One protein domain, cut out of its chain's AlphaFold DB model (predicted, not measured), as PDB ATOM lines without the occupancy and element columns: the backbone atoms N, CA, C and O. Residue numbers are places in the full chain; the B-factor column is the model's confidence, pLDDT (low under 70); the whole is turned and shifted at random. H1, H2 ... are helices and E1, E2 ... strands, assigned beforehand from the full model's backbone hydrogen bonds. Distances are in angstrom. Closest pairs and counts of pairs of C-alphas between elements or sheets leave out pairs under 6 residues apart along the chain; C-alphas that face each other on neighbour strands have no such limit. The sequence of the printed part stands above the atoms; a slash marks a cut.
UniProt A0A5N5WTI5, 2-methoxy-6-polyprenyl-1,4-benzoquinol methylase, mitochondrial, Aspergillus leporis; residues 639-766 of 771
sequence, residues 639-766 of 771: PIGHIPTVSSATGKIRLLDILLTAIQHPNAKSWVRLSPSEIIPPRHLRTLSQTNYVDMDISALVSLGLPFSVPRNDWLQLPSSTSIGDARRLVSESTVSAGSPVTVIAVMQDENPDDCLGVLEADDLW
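This is residues 639 to 766 of the 771 residues of the protein "2-methoxy-6-polyprenyl-1,4-benzoquinol methylase, mitochondrial" of Aspergillus leporis (UniProt A0A5N5WTI5). Two lobes lie end to end along the longest axis: one holds the small hairpin of E1 and E2 with the short helices H1, H2 and H3, the other a strongly twisted sheet of E3, E4 and E5 with the long helix H4 over one face. Residues 704 to 715 join the lobes, and residues 710 to 711 pair antiparallel with E2. The 128 printed residues include five named helices and five named strands, in the order H1 E1 E2 H2 H3 E3 H4 E4 E5 H5; the class is mixed. The larger sheet has the order E3 E4 E5 and is mixed; the smaller, E1 E2, is antiparallel. The whole is compact, with a radius of gyration of the C-alphas of 15.2 A and spans of 42 by 29 by 22 A.

Start with H1, residues 655 to 664. In the hairpin of E1, residues 672 to 675, and E2, residues 678 to 680, look for N 680 and O 672, 2.8 A apart. H2, residues 682 to 689, only just touches H1 with 3 pairs of C-alphas within 8 A, the closest Leu 659 and Leu 685 at 7.6 A; they run opposite ways at a steep tilt of 48 degrees. H3, residues 698 to 703, is close to but not clearly touching H1: the closest C-alphas, Leu 655 and Ile 698, are 6.7 A apart. Next, E3, residues 716 to 719, H4, residues 724 to 738, and E4, residues 744 to 749, make a strand-helix-strand unit, two parallel neighbour strands with a helix between, whose crossover is right-handed. N 746 and O 716 are 2.8 A apart. H4 is on the sheet over E3 at a height of 9.6 A, and runs only just slantwise to the strands, at 32 degrees to E3 on the local plane. E5, residues 752 to 761, forms a hairpin with E4, with N 745 and O 760 2.9 A apart, and bends by 70 degrees at residue 755. H5, residues 762 to 766, only grazes the sheet and touches H4, the closest C-alphas being Arg 728 and Leu 765 at 6.6 A. In H1, H2, H3 and H4 every O i to N i+4 pair is within hydrogen-bond range; H5 has 0 of 1, but 2 of 2 O i to N i+3 pairs.

Find C-alpha 655 at (124.861, -62.688, 31.083); from there H1 runs 14.4 A to C-alpha 664. H4 begins at C-alpha 724, (127.458, -42.360, 57.302), and spans 20.8 A. E4 spans 16.4 A and E5 21.8 A. H5 ends at C-alpha 766, (125.875, -39.851, 48.359).

The two C-alphas farthest apart, Asn 692 and Glu 751, are 45.9 A from each other. The printed part has no cut, and H3 to E3 is a long link. Look for pLDDT under 70 at residues 649 to 651, 689 to 695 and 700 to 707.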
ATOM      1  N   PRO A 639     121.828 -57.728  53.535       87.00
ATOM      2  CA  PRO A 639     122.452 -58.837  54.251       87.00
ATOM      3  C   PRO A 639     123.128 -59.826  53.299       87.00
ATOM      4  O   PRO A 639     122.512 -60.274  52.329       87.00
ATOM      5  N   ILE A 640     124.368 -60.236  53.596       84.12
ATOM      6  CA  ILE A 640     125.167 -61.089  52.691       84.12
ATOM      7  C   ILE A 640     124.481 -62.438  52.403       84.12
ATOM      8  O   ILE A 640     124.620 -63.009  51.319       84.12
ATOM      9  N   GLY A 641     123.694 -62.937  53.364       80.88
ATOM     10  CA  GLY A 641     122.907 -64.166  53.242       80.88
ATOM     11  C   GLY A 641     121.723 -64.068  52.274       80.88
ATOM     12  O   GLY A 641     121.277 -65.094  51.770       80.88
ATOM     13  N   HIS A 642     121.236 -62.859  51.973       84.25
ATOM     14  CA  HIS A 642     120.132 -62.639  51.035       84.25
ATOM     15  C   HIS A 642     120.583 -62.532  49.576       84.25
ATOM     16  O   HIS A 642     119.744 -62.584  48.679       84.25
ATOM     17  N   ILE A 643     121.887 -62.401  49.321       88.25
ATOM     18  CA  ILE A 643     122.410 -62.206  47.968       88.25
ATOM     19  C   ILE A 643     122.524 -63.563  47.268       88.25
ATOM     20  O   ILE A 643     123.305 -64.412  47.714       88.25
ATOM     21  N   PRO A 644     121.791 -63.812  46.175       88.56
ATOM     22  CA  PRO A 644     121.824 -65.098  45.492       88.56
ATOM     23  C   PRO A 644     123.160 -65.330  44.782       88.56
ATOM     24  O   PRO A 644     123.812 -64.388  44.329       88.56
ATOM     25  N   THR A 645     123.545 -66.597  44.645       88.75
ATOM     26  CA  THR A 645     124.691 -67.010  43.825       88.75
ATOM     27  C   THR A 645     124.190 -67.561  42.497       88.75
ATOM     28  O   THR A 645     123.293 -68.405  42.488       88.75
ATOM     29  N   VAL A 646     124.769 -67.110  41.382       85.94
ATOM     30  CA  VAL A 646     124.391 -67.579  40.042       85.94
ATOM     31  C   VAL A 646     124.683 -69.067  39.915       85.94
ATOM     32  O   VAL A 646     125.787 -69.530  40.203       85.94
ATOM     33  N   SER A 647     123.690 -69.822  39.458       74.88
ATOM     34  CA  SER A 647     123.826 -71.245  39.165       74.88
ATOM     35  C   SER A 647     123.517 -71.486  37.692       74.88
ATOM     36  O   SER A 647     122.467 -71.073  37.211       74.88
ATOM     37  N   SER A 648     124.426 -72.149  36.970       70.50
ATOM     38  CA  SER A 648     124.217 -72.541  35.570       70.50
ATOM     39  C   SER A 648     124.144 -74.058  35.443       70.50
ATOM     40  O   SER A 648     125.038 -74.776  35.891       70.50
ATOM     41  N   ALA A 649     123.113 -74.547  34.752       57.69
ATOM     42  CA  ALA A 649     122.933 -75.968  34.446       57.69
ATOM     43  C   ALA A 649     123.991 -76.521  33.470       57.69
ATOM     44  O   ALA A 649     124.180 -77.732  33.382       57.69
ATOM     45  N   THR A 650     124.681 -75.645  32.728       58.75
ATOM     46  CA  THR A 650     125.652 -76.023  31.684       58.75
ATOM     47  C   THR A 650     127.109 -75.804  32.101       58.75
ATOM     48  O   THR A 650     128.021 -76.072  31.320       58.75
ATOM     49  N   GLY A 651     127.347 -75.299  33.320       65.62
ATOM     50  CA  GLY A 651     128.676 -74.950  33.842       65.62
ATOM     51  C   GLY A 651     129.281 -73.672  33.247       65.62
ATOM     52  O   GLY A 651     130.240 -73.140  33.799       65.62
ATOM     53  N   LYS A 652     128.713 -73.144  32.156       75.31
ATOM     54  CA  LYS A 652     129.041 -71.828  31.602       75.31
ATOM     55  C   LYS A 652     128.005 -70.818  32.060       75.31
ATOM     56  O   LYS A 652     126.816 -71.020  31.825       75.31
ATOM     57  N   ILE A 653     128.458 -69.758  32.714       79.44
ATOM     58  CA  ILE A 653     127.583 -68.677  33.163       79.44
ATOM     59  C   ILE A 653     127.486 -67.649  32.034       79.44
ATOM     60  O   ILE A 653     128.509 -67.153  31.548       79.44
ATOM     61  N   ARG A 654     126.257 -67.353  31.613       82.44
ATOM     62  CA  ARG A 654     125.932 -66.316  30.630       82.44
ATOM     63  C   ARG A 654     125.436 -65.056  31.319       82.44
ATOM     64  O   ARG A 654     124.955 -65.112  32.450       82.44
ATOM     65  N   LEU A 655     125.465 -63.934  30.605       78.44
ATOM     66  CA  LEU A 655     124.861 -62.688  31.083       78.44
ATOM     67  C   LEU A 655     123.375 -62.872  31.451       78.44
ATOM     68  O   LEU A 655     122.933 -62.390  32.492       78.44
ATOM     69  N   LEU A 656     122.633 -63.647  30.655       76.00
ATOM     70  CA  LEU A 656     121.251 -64.020  30.955       76.00
ATOM     71  C   LEU A 656     121.092 -64.703  32.324       76.00
ATOM     72  O   LEU A 656     120.149 -64.386  33.043       76.00
ATOM     73  N   ASP A 657     122.004 -65.602  32.708       81.75
ATOM     74  CA  ASP A 657     121.922 -66.327  33.986       81.75
ATOM     75  C   ASP A 657     122.086 -65.371  35.174       81.75
ATOM     76  O   ASP A 657     121.391 -65.495  36.184       81.75
ATOM     77  N   ILE A 658     122.971 -64.378  35.042       82.25
ATOM     78  CA  ILE A 658     123.199 -63.339  36.052       82.25
ATOM     79  C   ILE A 658     121.942 -62.473  36.207       82.25
ATOM     80  O   ILE A 658     121.458 -62.277  37.323       82.25
ATOM     81  N   LEU A 659     121.383 -61.999  35.089       77.19
ATOM     82  CA  LEU A 659     120.176 -61.168  35.083       77.19
ATOM     83  C   LEU A 659     118.970 -61.933  35.644       77.19
ATOM     84  O   LEU A 659     118.267 -61.420  36.513       77.19
ATOM     85  N   LEU A 660     118.764 -63.183  35.218       76.38
ATOM     86  CA  LEU A 660     117.704 -64.049  35.743       76.38
ATOM     87  C   LEU A 660     117.850 -64.282  37.248       76.38
ATOM     88  O   LEU A 660     116.852 -64.243  37.964       76.38
ATOM     89  N   THR A 661     119.076 -64.477  37.736       82.25
ATOM     90  CA  THR A 661     119.340 -64.664  39.169       82.25
ATOM     91  C   THR A 661     118.942 -63.426  39.977       82.25
ATOM     92  O   THR A 661     118.306 -63.575  41.024       82.25
ATOM     93  N   ALA A 662     119.240 -62.219  39.477       81.38
ATOM     94  CA  ALA A 662     118.817 -60.961  40.099       81.38
ATOM     95  C   ALA A 662     117.284 -60.826  40.143       81.38
ATOM     96  O   ALA A 662     116.717 -60.454  41.168       81.38
ATOM     97  N   ILE A 663     116.607 -61.183  39.047       71.12
ATOM     98  CA  ILE A 663     115.144 -61.090  38.918       71.12
ATOM     99  C   ILE A 663     114.433 -62.082  39.843       71.12
ATOM    100  O   ILE A 663     113.406 -61.755  40.437       71.12
ATOM    101  N   GLN A 664     114.969 -63.295  39.983       76.75
ATOM    102  CA  GLN A 664     114.394 -64.331  40.845       76.75
ATOM    103  C   GLN A 664     114.501 -63.994  42.341       76.75
ATOM    104  O   GLN A 664     113.759 -64.562  43.140       76.75
ATOM    105  N   HIS A 665     115.383 -63.062  42.723       80.62
ATOM    106  CA  HIS A 665     115.636 -62.688  44.115       80.62
ATOM    107  C   HIS A 665     115.499 -61.168  44.320       80.62
ATOM    108  O   HIS A 665     116.486 -60.487  44.607       80.62
ATOM    109  N   PRO A 666     114.274 -60.614  44.238       72.00
ATOM    110  CA  PRO A 666     114.048 -59.169  44.341       72.00
ATOM    111  C   PRO A 666     114.504 -58.574  45.685       72.00
ATOM    112  O   PRO A 666     114.893 -57.410  45.750       72.00
ATOM    113  N   ASN A 667     114.534 -59.380  46.752       76.75
ATOM    114  CA  ASN A 667     114.987 -58.967  48.085       76.75
ATOM    115  C   ASN A 667     116.493 -58.648  48.154       76.75
ATOM    116  O   ASN A 667     116.936 -58.037  49.122       76.75
ATOM    117  N   ALA A 668     117.281 -59.047  47.151       81.19
ATOM    118  CA  ALA A 668     118.719 -58.797  47.100       81.19
ATOM    119  C   ALA A 668     119.083 -57.417  46.520       81.19
ATOM    120  O   ALA A 668     120.253 -57.180  46.246       81.19
ATOM    121  N   LYS A 669     118.110 -56.523  46.272       83.06
ATOM    122  CA  LYS A 669     118.310 -55.192  45.654       83.06
ATOM    123  C   LYS A 669     119.215 -55.226  44.397       83.06
ATOM    124  O   LYS A 669     120.015 -54.328  44.182       83.06
ATOM    125  N   SER A 670     119.083 -56.250  43.546       84.12
ATOM    126  CA  SER A 670     119.905 -56.462  42.330       84.12
ATOM    127  C   SER A 670     121.386 -56.807  42.559       84.12
ATOM    128  O   SER A 670     122.161 -56.815  41.605       84.12
ATOM    129  N   TRP A 671     121.785 -57.145  43.786       88.94
ATOM    130  CA  TRP A 671     123.087 -57.749  44.053       88.94
ATOM    131  C   TRP A 671     123.097 -59.217  43.634       88.94
ATOM    132  O   TRP A 671     122.151 -59.961  43.904       88.94
ATOM    133  N   VAL A 672     124.191 -59.661  43.014       89.56
ATOM    134  CA  VAL A 672     124.347 -61.048  42.556       89.56
ATOM    135  C   VAL A 672     125.762 -61.546  42.832       89.56
ATOM    136  O   VAL A 672     126.731 -60.855  42.537       89.56
ATOM    137  N   ARG A 673     125.918 -62.763  43.360       89.19
ATOM    138  CA  ARG A 673     127.229 -63.406  43.549       89.19
ATOM    139  C   ARG A 673     127.574 -64.315  42.375       89.19
ATOM    140  O   ARG A 673     126.784 -65.185  42.016       89.19
ATOM    141  N   LEU A 674     128.777 -64.171  41.824       85.19
ATOM    142  CA  LEU A 674     129.338 -65.154  40.885       85.19
ATOM    143  C   LEU A 674     129.969 -66.326  41.635       85.19
ATOM    144  O   LEU A 674     129.867 -67.478  41.223       85.19
ATOM    145  N   SER A 675     130.612 -66.022  42.761       82.19
ATOM    146  CA  SER A 675     131.261 -66.984  43.642       82.19
ATOM    147  C   SER A 675     131.242 -66.460  45.087       82.19
ATOM    148  O   SER A 675     130.923 -65.292  45.314       82.19
ATOM    149  N   PRO A 676     131.599 -67.272  46.101       76.88
ATOM    150  CA  PRO A 676     131.727 -66.792  47.483       76.88
ATOM    151  C   PRO A 676     132.744 -65.650  47.671       76.88
ATOM    152  O   PRO A 676     132.755 -65.012  48.723       76.88
ATOM    153  N   SER A 677     133.602 -65.412  46.675       77.88
ATOM    154  CA  SER A 677     134.650 -64.391  46.672       77.88
ATOM    155  C   SER A 677     134.429 -63.272  45.650       77.88
ATOM    156  O   SER A 677     135.274 -62.389  45.572       77.88
ATOM    157  N   GLU A 678     133.345 -63.285  44.869       86.19
ATOM    158  CA  GLU A 678     133.077 -62.277  43.832       86.19
ATOM    159  C   GLU A 678     131.600 -61.905  43.769       86.19
ATOM    160  O   GLU A 678     130.716 -62.768  43.698       86.19
ATOM    161  N   ILE A 679     131.343 -60.599  43.723       90.19
ATOM    162  CA  ILE A 679     129.997 -60.040  43.692       90.19
ATOM    163  C   ILE A 679     129.841 -59.036  42.552       90.19
ATOM    164  O   ILE A 679     130.797 -58.382  42.146       90.19
ATOM    165  N   ILE A 680     128.631 -58.929  42.023       89.31
ATOM    166  CA  ILE A 680     128.237 -57.949  41.019       89.31
ATOM    167  C   ILE A 680     127.317 -56.943  41.715       89.31
ATOM    168  O   ILE A 680     126.235 -57.341  42.164       89.31
ATOM    169  N   PRO A 681     127.740 -55.672  41.837       89.06
ATOM    170  CA  PRO A 681     126.909 -54.625  42.408       89.06
ATOM    171  C   PRO A 681     125.827 -54.148  41.413       89.06
ATOM    172  O   PRO A 681     125.967 -54.342  40.195       89.06
ATOM    173  N   PRO A 682     124.743 -53.516  41.897       84.38
ATOM    174  CA  PRO A 682     123.601 -53.115  41.077       84.38
ATOM    175  C   PRO A 682     123.950 -52.224  39.880       84.38
ATOM    176  O   PRO A 682     123.436 -52.465  38.784       84.38
ATOM    177  N   ARG A 683     124.823 -51.215  40.027       81.50
ATOM    178  CA  ARG A 683     125.166 -50.317  38.902       81.50
ATOM    179  C   ARG A 683     125.956 -51.040  37.809       81.50
ATOM    180  O   ARG A 683     125.722 -50.814  36.617       81.50
ATOM    181  N   HIS A 684     126.830 -51.972  38.185       83.38
ATOM    182  CA  HIS A 684     127.526 -52.826  37.218       83.38
ATOM    183  C   HIS A 684     126.553 -53.747  36.478       83.38
ATOM    184  O   HIS A 684     126.669 -53.908  35.262       83.38
ATOM    185  N   LEU A 685     125.549 -54.290  37.173       79.19
ATOM    186  CA  LEU A 685     124.504 -55.104  36.549       79.19
ATOM    187  C   LEU A 685     123.692 -54.305  35.511       79.19
ATOM    188  O   LEU A 685     123.454 -54.810  34.413       79.19
ATOM    189  N   ARG A 686     123.340 -53.045  35.811       72.94
ATOM    190  CA  ARG A 686     122.668 -52.131  34.859       72.94
ATOM    191  C   ARG A 686     123.541 -51.800  33.647       72.94
ATOM    192  O   ARG A 686     123.055 -51.690  32.526       72.94
ATOM    193  N   THR A 687     124.847 -51.649  33.853       74.69
ATOM    194  CA  THR A 687     125.788 -51.372  32.754       74.69
ATOM    195  C   THR A 687     125.899 -52.579  31.825       74.69
ATOM    196  O   THR A 687     125.880 -52.443  30.602       74.69
ATOM    197  N   LEU A 688     125.950 -53.784  32.396       70.25
ATOM    198  CA  LEU A 688     125.956 -55.025  31.632       70.25
ATOM    199  C   LEU A 688     124.668 -55.218  30.826       70.25
ATOM    200  O   LEU A 688     124.727 -55.658  29.679       70.25
ATOM    201  N   SER A 689     123.511 -54.866  31.384       64.44
ATOM    202  CA  SER A 689     122.223 -55.042  30.711       64.44
ATOM    203  C   SER A 689     122.000 -54.098  29.524       64.44
ATOM    204  O   SER A 689     121.185 -54.395  28.656       64.44
ATOM    205  N   GLN A 690     122.747 -52.993  29.445       62.25
ATOM    206  CA  GLN A 690     122.754 -52.087  28.290       62.25
ATOM    207  C   GLN A 690     123.565 -52.629  27.103       62.25
ATOM    208  O   GLN A 690     123.506 -52.079  26.001       62.25
ATOM    209  N   THR A 691     124.330 -53.707  27.291       63.22
ATOM    210  CA  THR A 691     125.040 -54.351  26.186       63.22
ATOM    211  C   THR A 691     124.077 -55.244  25.392       63.22
ATOM    212  O   THR A 691     123.407 -56.109  25.947       63.22
ATOM    213  N   ASN A 692     124.011 -55.062  24.066       52.97
ATOM    214  CA  ASN A 692     123.088 -55.769  23.151       52.97
ATOM    215  C   ASN A 692     123.340 -57.293  23.006       52.97
ATOM    216  O   ASN A 692     122.904 -57.906  22.032       52.97
ATOM    217  N   TYR A 693     124.069 -57.924  23.929       60.78
ATOM    218  CA  TYR A 693     124.517 -59.313  23.824       60.78
ATOM    219  C   TYR A 693     124.159 -60.114  25.083       60.78
ATOM    220  O   TYR A 693     125.021 -60.536  25.848       60.78
ATOM    221  N   VAL A 694     122.861 -60.361  25.272       58.19
ATOM    222  CA  VAL A 694     122.301 -61.084  26.435       58.19
ATOM    223  C   VAL A 694     122.790 -62.544  26.529       58.19
ATOM    224  O   VAL A 694     122.864 -63.115  27.615       58.19
ATOM    225  N   ASP A 695     123.188 -63.138  25.401       62.97
ATOM    226  CA  ASP A 695     123.660 -64.530  25.296       62.97
ATOM    227  C   ASP A 695     125.193 -64.681  25.413       62.97
ATOM    228  O   ASP A 695     125.751 -65.744  25.135       62.97
ATOM    229  N   MET A 696     125.904 -63.614  25.790       70.56
ATOM    230  CA  MET A 696     127.362 -63.625  25.891       70.56
ATOM    231  C   MET A 696     127.845 -64.429  27.113       70.56
ATOM    232  O   MET A 696     127.367 -64.237  28.233       70.56
ATOM    233  N   ASP A 697     128.828 -65.310  26.894       76.06
ATOM    234  CA  ASP A 697     129.538 -66.029  27.961       76.06
ATOM    235  C   ASP A 697     130.377 -65.043  28.802       76.06
ATOM    236  O   ASP A 697     131.032 -64.149  28.255       76.06
ATOM    237  N   ILE A 698     130.457 -65.258  30.124       74.00
ATOM    238  CA  ILE A 698     131.286 -64.439  31.032       74.00
ATOM    239  C   ILE A 698     132.741 -64.310  30.551       74.00
ATOM    240  O   ILE A 698     133.335 -63.239  30.641       74.00
ATOM    241  N   SER A 699     133.329 -65.370  29.991       71.19
ATOM    242  CA  SER A 699     134.710 -65.327  29.492       71.19
ATOM    243  C   SER A 699     134.908 -64.306  28.367       71.19
ATOM    244  O   SER A 699     135.981 -63.718  28.250       71.19
ATOM    245  N   ALA A 700     133.875 -64.079  27.548       68.81
ATOM    246  CA  ALA A 700     133.906 -63.070  26.498       68.81
ATOM    247  C   ALA A 700     133.758 -61.652  27.081       68.81
ATOM    248  O   ALA A 700     134.472 -60.750  26.649       68.81
ATOM    249  N   LEU A 701     132.936 -61.472  28.123       67.81
ATOM    250  CA  LEU A 701     132.830 -60.205  28.862       67.81
ATOM    251  C   LEU A 701     134.161 -59.804  29.513       67.81
ATOM    252  O   LEU A 701     134.597 -58.664  29.370       67.81
ATOM    253  N   VAL A 702     134.858 -60.756  30.143       69.44
ATOM    254  CA  VAL A 702     136.194 -60.525  30.723       69.44
ATOM    255  C   VAL A 702     137.208 -60.137  29.637       69.44
ATOM    256  O   VAL A 702     138.026 -59.244  29.844       69.44
ATOM    257  N   SER A 703     137.129 -60.746  28.448       65.44
ATOM    258  CA  SER A 703     138.021 -60.415  27.324       65.44
ATOM    259  C   SER A 703     137.788 -59.023  26.718       65.44
ATOM    260  O   SER A 703     138.688 -58.484  26.079       65.44
ATOM    261  N   LEU A 704     136.611 -58.428  26.946       63.66
ATOM    262  CA  LEU A 704     136.265 -57.068  26.517       63.66
ATOM    263  C   LEU A 704     136.788 -55.982  27.476       63.66
ATOM    264  O   LEU A 704     136.649 -54.799  27.178       63.66
ATOM    265  N   GLY A 705     137.416 -56.365  28.596       55.62
ATOM    266  CA  GLY A 705     138.092 -55.436  29.506       55.62
ATOM    267  C   GLY A 705     137.160 -54.569  30.356       55.62
ATOM    268  O   GLY A 705     137.608 -53.561  30.897       55.62
ATOM    269  N   LEU A 706     135.881 -54.936  30.479       57.22
ATOM    270  CA  LEU A 706     134.920 -54.245  31.341       57.22
ATOM    271  C   LEU A 706     134.932 -54.889  32.742       57.22
ATOM    272  O   LEU A 706     134.563 -56.059  32.857       57.22
ATOM    273  N   PRO A 707     135.350 -54.183  33.809       63.34
ATOM    274  CA  PRO A 707     135.283 -54.704  35.172       63.34
ATOM    275  C   PRO A 707     133.827 -54.690  35.651       63.34
ATOM    276  O   PRO A 707     133.292 -53.645  36.003       63.34
ATOM    277  N   PHE A 708     133.163 -55.845  35.622       75.44
ATOM    278  CA  PHE A 708     131.746 -55.951  35.992       75.44
ATOM    279  C   PHE A 708     131.511 -56.640  37.346       75.44
ATOM    280  O   PHE A 708     130.488 -56.404  37.982       75.44
ATOM    281  N   SER A 709     132.457 -57.450  37.820       84.50
ATOM    282  CA  SER A 709     132.434 -58.072  39.147       84.50
ATOM    283  C   SER A 709     133.548 -57.519  40.029       84.50
ATOM    284  O   SER A 709     134.630 -57.202  39.540       84.50
ATOM    285  N   VAL A 710     133.293 -57.449  41.333       85.88
ATOM    286  CA  VAL A 710     134.226 -56.951  42.344       85.88
ATOM    287  C   VAL A 710     134.655 -58.115  43.247       85.88
ATOM    288  O   VAL A 710     133.797 -58.720  43.909       85.88
ATOM    289  N   PRO A 711     135.953 -58.468  43.287       87.00
ATOM    290  CA  PRO A 711     136.450 -59.527  44.151       87.00
ATOM    291  C   PRO A 711     136.496 -59.067  45.611       87.00
ATOM    292  O   PRO A 711     136.680 -57.891  45.909       87.00
ATOM    293  N   ARG A 712     136.380 -60.015  46.544       84.81
ATOM    294  CA  ARG A 712     136.314 -59.752  47.991       84.81
ATOM    295  C   ARG A 712     137.530 -59.013  48.559       84.81
ATOM    296  O   ARG A 712     137.407 -58.351  49.582       84.81
ATOM    297  N   ASN A 713     138.683 -59.112  47.900       84.44
ATOM    298  CA  ASN A 713     139.904 -58.405  48.300       84.44
ATOM    299  C   ASN A 713     139.827 -56.891  48.056       84.44
ATOM    300  O   ASN A 713     140.566 -56.149  48.694       84.44
ATOM    301  N   ASP A 714     138.927 -56.453  47.173       84.81
ATOM    302  CA  ASP A 714     138.761 -55.048  46.797       84.81
ATOM    303  C   ASP A 714     137.600 -54.389  47.566       84.81
ATOM    304  O   ASP A 714     137.223 -53.251  47.291       84.81
ATOM    305  N   TRP A 715     136.997 -55.103  48.526       89.12
ATOM    306  CA  TRP A 715     135.916 -54.576  49.359       89.12
ATOM    307  C   TRP A 715     136.487 -53.727  50.493       89.12
ATOM    308  O   TRP A 715     137.366 -54.176  51.234       89.12
ATOM    309  N   LEU A 716     135.934 -52.531  50.690       88.94
ATOM    310  CA  LEU A 716     136.263 -51.715  51.854       88.94
ATOM    311  C   LEU A 716     135.502 -52.238  53.075       88.94
ATOM    312  O   LEU A 716     134.275 -52.245  53.086       88.94
ATOM    313  N   GLN A 717     136.227 -52.675  54.101       89.75
ATOM    314  CA  GLN A 717     135.632 -53.213  55.326       89.75
ATOM    315  C   GLN A 717     135.421 -52.099  56.349       89.75
ATOM    316  O   GLN A 717     136.382 -51.434  56.739       89.75
ATOM    317  N   LEU A 718     134.177 -51.911  56.793       88.94
ATOM    318  CA  LEU A 718     133.803 -50.920  57.801       88.94
ATOM    319  C   LEU A 718     133.107 -51.594  58.997       88.94
ATOM    320  O   LEU A 718     132.264 -52.463  58.781       88.94
ATOM    321  N   PRO A 719     133.409 -51.200  60.247       86.81
ATOM    322  CA  PRO A 719     132.674 -51.664  61.427       86.81
ATOM    323  C   PRO A 719     131.207 -51.211  61.419       86.81
ATOM    324  O   PRO A 719     130.910 -50.098  60.967       86.81
ATOM    325  N   SER A 720     130.300 -52.023  61.968       83.56
ATOM    326  CA  SER A 720     128.867 -51.719  62.075       83.56
ATOM    327  C   SER A 720     128.553 -50.451  62.872       83.56
ATOM    328  O   SER A 720     127.514 -49.834  62.641       83.56
ATOM    329  N   SER A 721     129.453 -50.013  63.759       82.38
ATOM    330  CA  SER A 721     129.310 -48.765  64.519       82.38
ATOM    331  C   SER A 721     129.627 -47.489  63.723       82.38
ATOM    332  O   SER A 721     129.585 -46.396  64.288       82.38
ATOM    333  N   THR A 722     129.999 -47.599  62.445       84.50
ATOM    334  CA  THR A 722     130.474 -46.465  61.638       84.50
ATOM    335  C   THR A 722     129.308 -45.576  61.190       84.50
ATOM    336  O   THR A 722     128.301 -46.056  60.665       84.50
ATOM    337  N   SER A 723     129.444 -44.260  61.384       84.69
ATOM    338  CA  SER A 723     128.467 -43.267  60.920       84.69
ATOM    339  C   SER A 723     128.540 -43.088  59.396       84.69
ATOM    340  O   SER A 723     129.593 -43.306  58.794       84.69
ATOM    341  N   ILE A 724     127.454 -42.638  58.754       82.69
ATOM    342  CA  ILE A 724     127.458 -42.360  57.302       82.69
ATOM    343  C   ILE A 724     128.513 -41.295  56.941       82.69
ATOM    344  O   ILE A 724     129.212 -41.422  55.934       82.69
ATOM    345  N   GLY A 725     128.700 -40.280  57.793       80.56
ATOM    346  CA  GLY A 725     129.719 -39.242  57.595       80.56
ATOM    347  C   GLY A 725     131.154 -39.782  57.635       80.56
ATOM    348  O   GLY A 725     131.972 -39.435  56.779       80.56
ATOM    349  N   ASP A 726     131.458 -40.676  58.579       83.56
ATOM    350  CA  ASP A 726     132.768 -41.331  58.656       83.56
ATOM    351  C   ASP A 726     132.986 -42.314  57.501       83.56
ATOM    352  O   ASP A 726     134.091 -42.381  56.960       83.56
ATOM    353  N   ALA A 727     131.936 -43.020  57.070       84.88
ATOM    354  CA  ALA A 727     131.985 -43.903  55.908       84.88
ATOM    355  C   ALA A 727     132.359 -43.133  54.632       84.88
ATOM    356  O   ALA A 727     133.302 -43.523  53.942       84.88
ATOM    357  N   ARG A 728     131.720 -41.982  54.365       87.06
ATOM    358  CA  ARG A 728     132.060 -41.099  53.227       87.06
ATOM    359  C   ARG A 728     133.533 -40.667  53.251       87.06
ATOM    360  O   ARG A 728     134.202 -40.676  52.211       87.06
ATOM    361  N   ARG A 729     134.066 -40.313  54.432       85.88
ATOM    362  CA  ARG A 729     135.486 -39.944  54.596       85.88
ATOM    363  C   ARG A 729     136.408 -41.122  54.278       85.88
ATOM    364  O   ARG A 729     137.326 -40.966  53.478       85.88
ATOM    365  N   LEU A 730     136.143 -42.294  54.856       86.12
ATOM    366  CA  LEU A 730     136.974 -43.491  54.681       86.12
ATOM    367  C   LEU A 730     136.986 -43.993  53.232       86.12
ATOM    368  O   LEU A 730     138.033 -44.412  52.736       86.12
ATOM    369  N   VAL A 731     135.858 -43.900  52.526       87.19
ATOM    370  CA  VAL A 731     135.780 -44.220  51.092       87.19
ATOM    371  C   VAL A 731     136.624 -43.252  50.266       87.19
ATOM    372  O   VAL A 731     137.370 -43.680  49.383       87.19
ATOM    373  N   SER A 732     136.555 -41.955  50.575       85.69
ATOM    374  CA  SER A 732     137.336 -40.922  49.886       85.69
ATOM    375  C   SER A 732     138.843 -41.123  50.093       85.69
ATOM    376  O   SER A 732     139.613 -41.086  49.135       85.69
ATOM    377  N   GLU A 733     139.270 -41.403  51.327       85.75
ATOM    378  CA  GLU A 733     140.671 -41.691  51.670       85.75
ATOM    379  C   GLU A 733     141.179 -42.969  50.988       85.75
ATOM    380  O   GLU A 733     142.268 -42.984  50.406       85.75
ATOM    381  N   SER A 734     140.364 -44.026  50.994       83.62
ATOM    382  CA  SER A 734     140.704 -45.311  50.375       83.62
ATOM    383  C   SER A 734     140.794 -45.206  48.854       83.62
ATOM    384  O   SER A 734     141.717 -45.755  48.259       83.62
ATOM    385  N   THR A 735     139.906 -44.432  48.225       82.88
ATOM    386  CA  THR A 735     139.933 -44.172  46.777       82.88
ATOM    387  C   THR A 735     141.213 -43.443  46.362       82.88
ATOM    388  O   THR A 735     141.851 -43.802  45.371       82.88
ATOM    389  N   VAL A 736     141.649 -42.454  47.153       80.75
ATOM    390  CA  VAL A 736     142.911 -41.733  46.914       80.75
ATOM    391  C   VAL A 736     144.125 -42.644  47.124       80.75
ATOM    392  O   VAL A 736     145.075 -42.576  46.345       80.75
ATOM    393  N   SER A 737     144.105 -43.514  48.140       78.81
ATOM    394  CA  SER A 737     145.234 -44.405  48.443       78.81
ATOM    395  C   SER A 737     145.359 -45.592  47.483       78.81
ATOM    396  O   SER A 737     146.478 -46.019  47.199       78.81
ATOM    397  N   ALA A 738     144.243 -46.152  47.013       75.12
ATOM    398  CA  ALA A 738     144.227 -47.315  46.127       75.12
ATOM    399  C   ALA A 738     144.351 -46.934  44.641       75.12
ATOM    400  O   ALA A 738     144.609 -47.797  43.802       75.12
ATOM    401  N   GLY A 739     144.157 -45.653  44.296       72.44
ATOM    402  CA  GLY A 739     144.210 -45.162  42.915       72.44
ATOM    403  C   GLY A 739     143.071 -45.674  42.020       72.44
ATOM    404  O   GLY A 739     143.115 -45.478  40.807       72.44
ATOM    405  N   SER A 740     142.064 -46.324  42.607       76.06
ATOM    406  CA  SER A 740     140.854 -46.829  41.954       76.06
ATOM    407  C   SER A 740     139.640 -46.570  42.858       76.06
ATOM    408  O   SER A 740     139.796 -46.553  44.082       76.06
ATOM    409  N   PRO A 741     138.452 -46.297  42.285       81.38
ATOM    410  CA  PRO A 741     137.254 -46.019  43.069       81.38
ATOM    411  C   PRO A 741     136.809 -47.265  43.832       81.38
ATOM    412  O   PRO A 741     136.680 -48.343  43.253       81.38
ATOM    413  N   VAL A 742     136.551 -47.109  45.130       83.31
ATOM    414  CA  VAL A 742     135.925 -48.162  45.939       83.31
ATOM    415  C   VAL A 742     134.483 -48.322  45.477       83.31
ATOM    416  O   VAL A 742     133.721 -47.363  45.514       83.31
ATOM    417  N   THR A 743     134.103 -49.525  45.055       84.31
ATOM    418  CA  THR A 743     132.743 -49.805  44.560       84.31
ATOM    419  C   THR A 743     131.867 -50.494  45.608       84.31
ATOM    420  O   THR A 743     130.673 -50.224  45.692       84.31
ATOM    421  N   VAL A 744     132.448 -51.384  46.421       88.62
ATOM    422  CA  VAL A 744     131.715 -52.227  47.382       88.62
ATOM    423  C   VAL A 744     132.236 -51.993  48.793       88.62
ATOM    424  O   VAL A 744     133.443 -52.054  49.039       88.62
ATOM    425  N   ILE A 745     131.307 -51.784  49.721       89.75
ATOM    426  CA  ILE A 745     131.579 -51.634  51.147       89.75
ATOM    427  C   ILE A 745     130.974 -52.832  51.873       89.75
ATOM    428  O   ILE A 745     129.792 -53.138  51.716       89.75
ATOM    429  N   ALA A 746     131.794 -53.524  52.659       89.31
ATOM    430  CA  ALA A 746     131.386 -54.641  53.498       89.31
ATOM    431  C   ALA A 746     131.278 -54.172  54.948       89.31
ATOM    432  O   ALA A 746     132.261 -53.717  55.537       89.31
ATOM    433  N   VAL A 747     130.084 -54.292  55.524       88.94
ATOM    434  CA  VAL A 747     129.836 -53.939  56.923       88.94
ATOM    435  C   VAL A 747     130.122 -55.162  57.786       88.94
ATOM    436  O   VAL A 747     129.473 -56.203  57.644       88.94
ATOM    437  N   MET A 748     131.116 -55.037  58.658       88.56
ATOM    438  CA  MET A 748     131.606 -56.094  59.540       88.56
ATOM    439  C   MET A 748     131.029 -55.920  60.943       88.56
ATOM    440  O   MET A 748     130.785 -54.797  61.386       88.56
ATOM    441  N   GLN A 749     130.810 -57.022  61.654       85.81
ATOM    442  CA  GLN A 749     130.332 -56.971  63.032       85.81
ATOM    443  C   GLN A 749     131.424 -56.433  63.973       85.81
ATOM    444  O   GLN A 749     132.554 -56.918  63.951       85.81
ATOM    445  N   ASP A 750     131.086 -55.477  64.846       80.75
ATOM    446  CA  ASP A 750     132.068 -54.831  65.740       80.75
ATOM    447  C   ASP A 750     132.793 -55.819  66.680       80.75
ATOM    448  O   ASP A 750     133.974 -55.650  66.980       80.75
ATOM    449  N   GLU A 751     132.104 -56.873  67.131       77.19
ATOM    450  CA  GLU A 751     132.661 -57.896  68.031       77.19
ATOM    451  C   GLU A 751     133.447 -58.999  67.298       77.19
ATOM    452  O   GLU A 751     134.234 -59.715  67.923       77.19
ATOM    453  N   ASN A 752     133.248 -59.149  65.982       79.06
ATOM    454  CA  ASN A 752     133.888 -60.178  65.166       79.06
ATOM    455  C   ASN A 752     134.228 -59.640  63.762       79.06
ATOM    456  O   ASN A 752     133.389 -59.706  62.860       79.06
ATOM    457  N   PRO A 753     135.472 -59.169  63.541       72.62
ATOM    458  CA  PRO A 753     135.896 -58.567  62.277       72.62
ATOM    459  C   PRO A 753     135.874 -59.518  61.077       72.62
ATOM    460  O   PRO A 753     136.025 -59.056  59.954       72.62
ATOM    461  N   ASP A 754     135.709 -60.826  61.295       74.69
ATOM    462  CA  ASP A 754     135.608 -61.821  60.224       74.69
ATOM    463  C   ASP A 754     134.153 -62.063  59.770       74.69
ATOM    464  O   ASP A 754     133.935 -62.669  58.713       74.69
ATOM    465  N   ASP A 755     133.155 -61.585  60.528       83.00
ATOM    466  CA  ASP A 755     131.735 -61.768  60.212       83.00
ATOM    467  C   ASP A 755     131.159 -60.558  59.462       83.00
ATOM    468  O   ASP A 755     131.107 -59.434  59.969       83.00
ATOM    469  N   CYS A 756     130.743 -60.792  58.218       85.62
ATOM    470  CA  CYS A 756     130.191 -59.769  57.335       85.62
ATOM    471  C   CYS A 756     128.667 -59.770  57.451       85.62
ATOM    472  O   CYS A 756     128.006 -60.712  57.013       85.62
ATOM    473  N   LEU A 757     128.105 -58.693  58.002       84.88
ATOM    474  CA  LEU A 757     126.660 -58.531  58.177       84.88
ATOM    475  C   LEU A 757     125.963 -58.305  56.830       84.88
ATOM    476  O   LEU A 757     124.902 -58.870  56.558       84.88
ATOM    477  N   GLY A 758     126.585 -57.516  55.954       88.38
ATOM    478  CA  GLY A 758     126.067 -57.222  54.627       88.38
ATOM    479  C   GLY A 758     126.966 -56.303  53.820       88.38
ATOM    480  O   GLY A 758     128.059 -55.933  54.251       88.38
ATOM    481  N   VAL A 759     126.492 -55.958  52.629       90.31
ATOM    482  CA  VAL A 759     127.199 -55.089  51.684       90.31
ATOM    483  C   VAL A 759     126.316 -53.928  51.252       90.31
ATOM    484  O   VAL A 759     125.087 -54.031  51.265       90.31
ATOM    485  N   LEU A 760     126.963 -52.836  50.862       90.06
ATOM    486  CA  LEU A 760     126.344 -51.661  50.255       90.06
ATOM    487  C   LEU A 760     127.254 -51.106  49.149       90.06
ATOM    488  O   LEU A 760     128.463 -51.370  49.134       90.06
ATOM    489  N   GLU A 761     126.667 -50.392  48.190       89.06
ATOM    490  CA  GLU A 761     127.407 -49.796  47.077       89.06
ATOM    491  C   GLU A 761     127.949 -48.450  47.551       89.06
ATOM    492  O   GLU A 761     127.237 -47.691  48.203       89.06
ATOM    493  N   ALA A 762     129.225 -48.164  47.289       85.75
ATOM    494  CA  ALA A 762     129.851 -46.961  47.833       85.75
ATOM    495  C   ALA A 762     129.100 -45.689  47.410       85.75
ATOM    496  O   ALA A 762     128.866 -44.822  48.246       85.75
ATOM    497  N   ASP A 763     128.664 -45.628  46.149       83.12
ATOM    498  CA  ASP A 763     127.902 -44.510  45.584       83.12
ATOM    499  C   ASP A 763     126.585 -44.227  46.331       83.12
ATOM    500  O   ASP A 763     126.194 -43.065  46.425       83.12
ATOM    501  N   ASP A 764     125.943 -45.247  46.918       82.19
ATOM    502  CA  ASP A 764     124.674 -45.088  47.645       82.19
ATOM    503  C   ASP A 764     124.840 -44.189  48.886       82.19
ATOM    504  O   ASP A 764     123.876 -43.609  49.377       82.19
ATOM    505  N   LEU A 765     126.075 -43.992  49.376       79.75
ATOM    506  CA  LEU A 765     126.356 -43.072  50.479       79.75
ATOM    507  C   LEU A 765     126.116 -41.597  50.120       79.75
ATOM    508  O   LEU A 765     126.063 -40.775  51.037       79.75
ATOM    509  N   TRP A 766     126.017 -41.235  48.837       79.44
ATOM    510  CA  TRP A 766     125.875 -39.851  48.359       79.44
ATOM    511  C   TRP A 766     124.505 -39.526  47.745       79.44
ATOM    512  O   TRP A 766     124.248 -38.352  47.482       79.44
TER     513      TRP A 766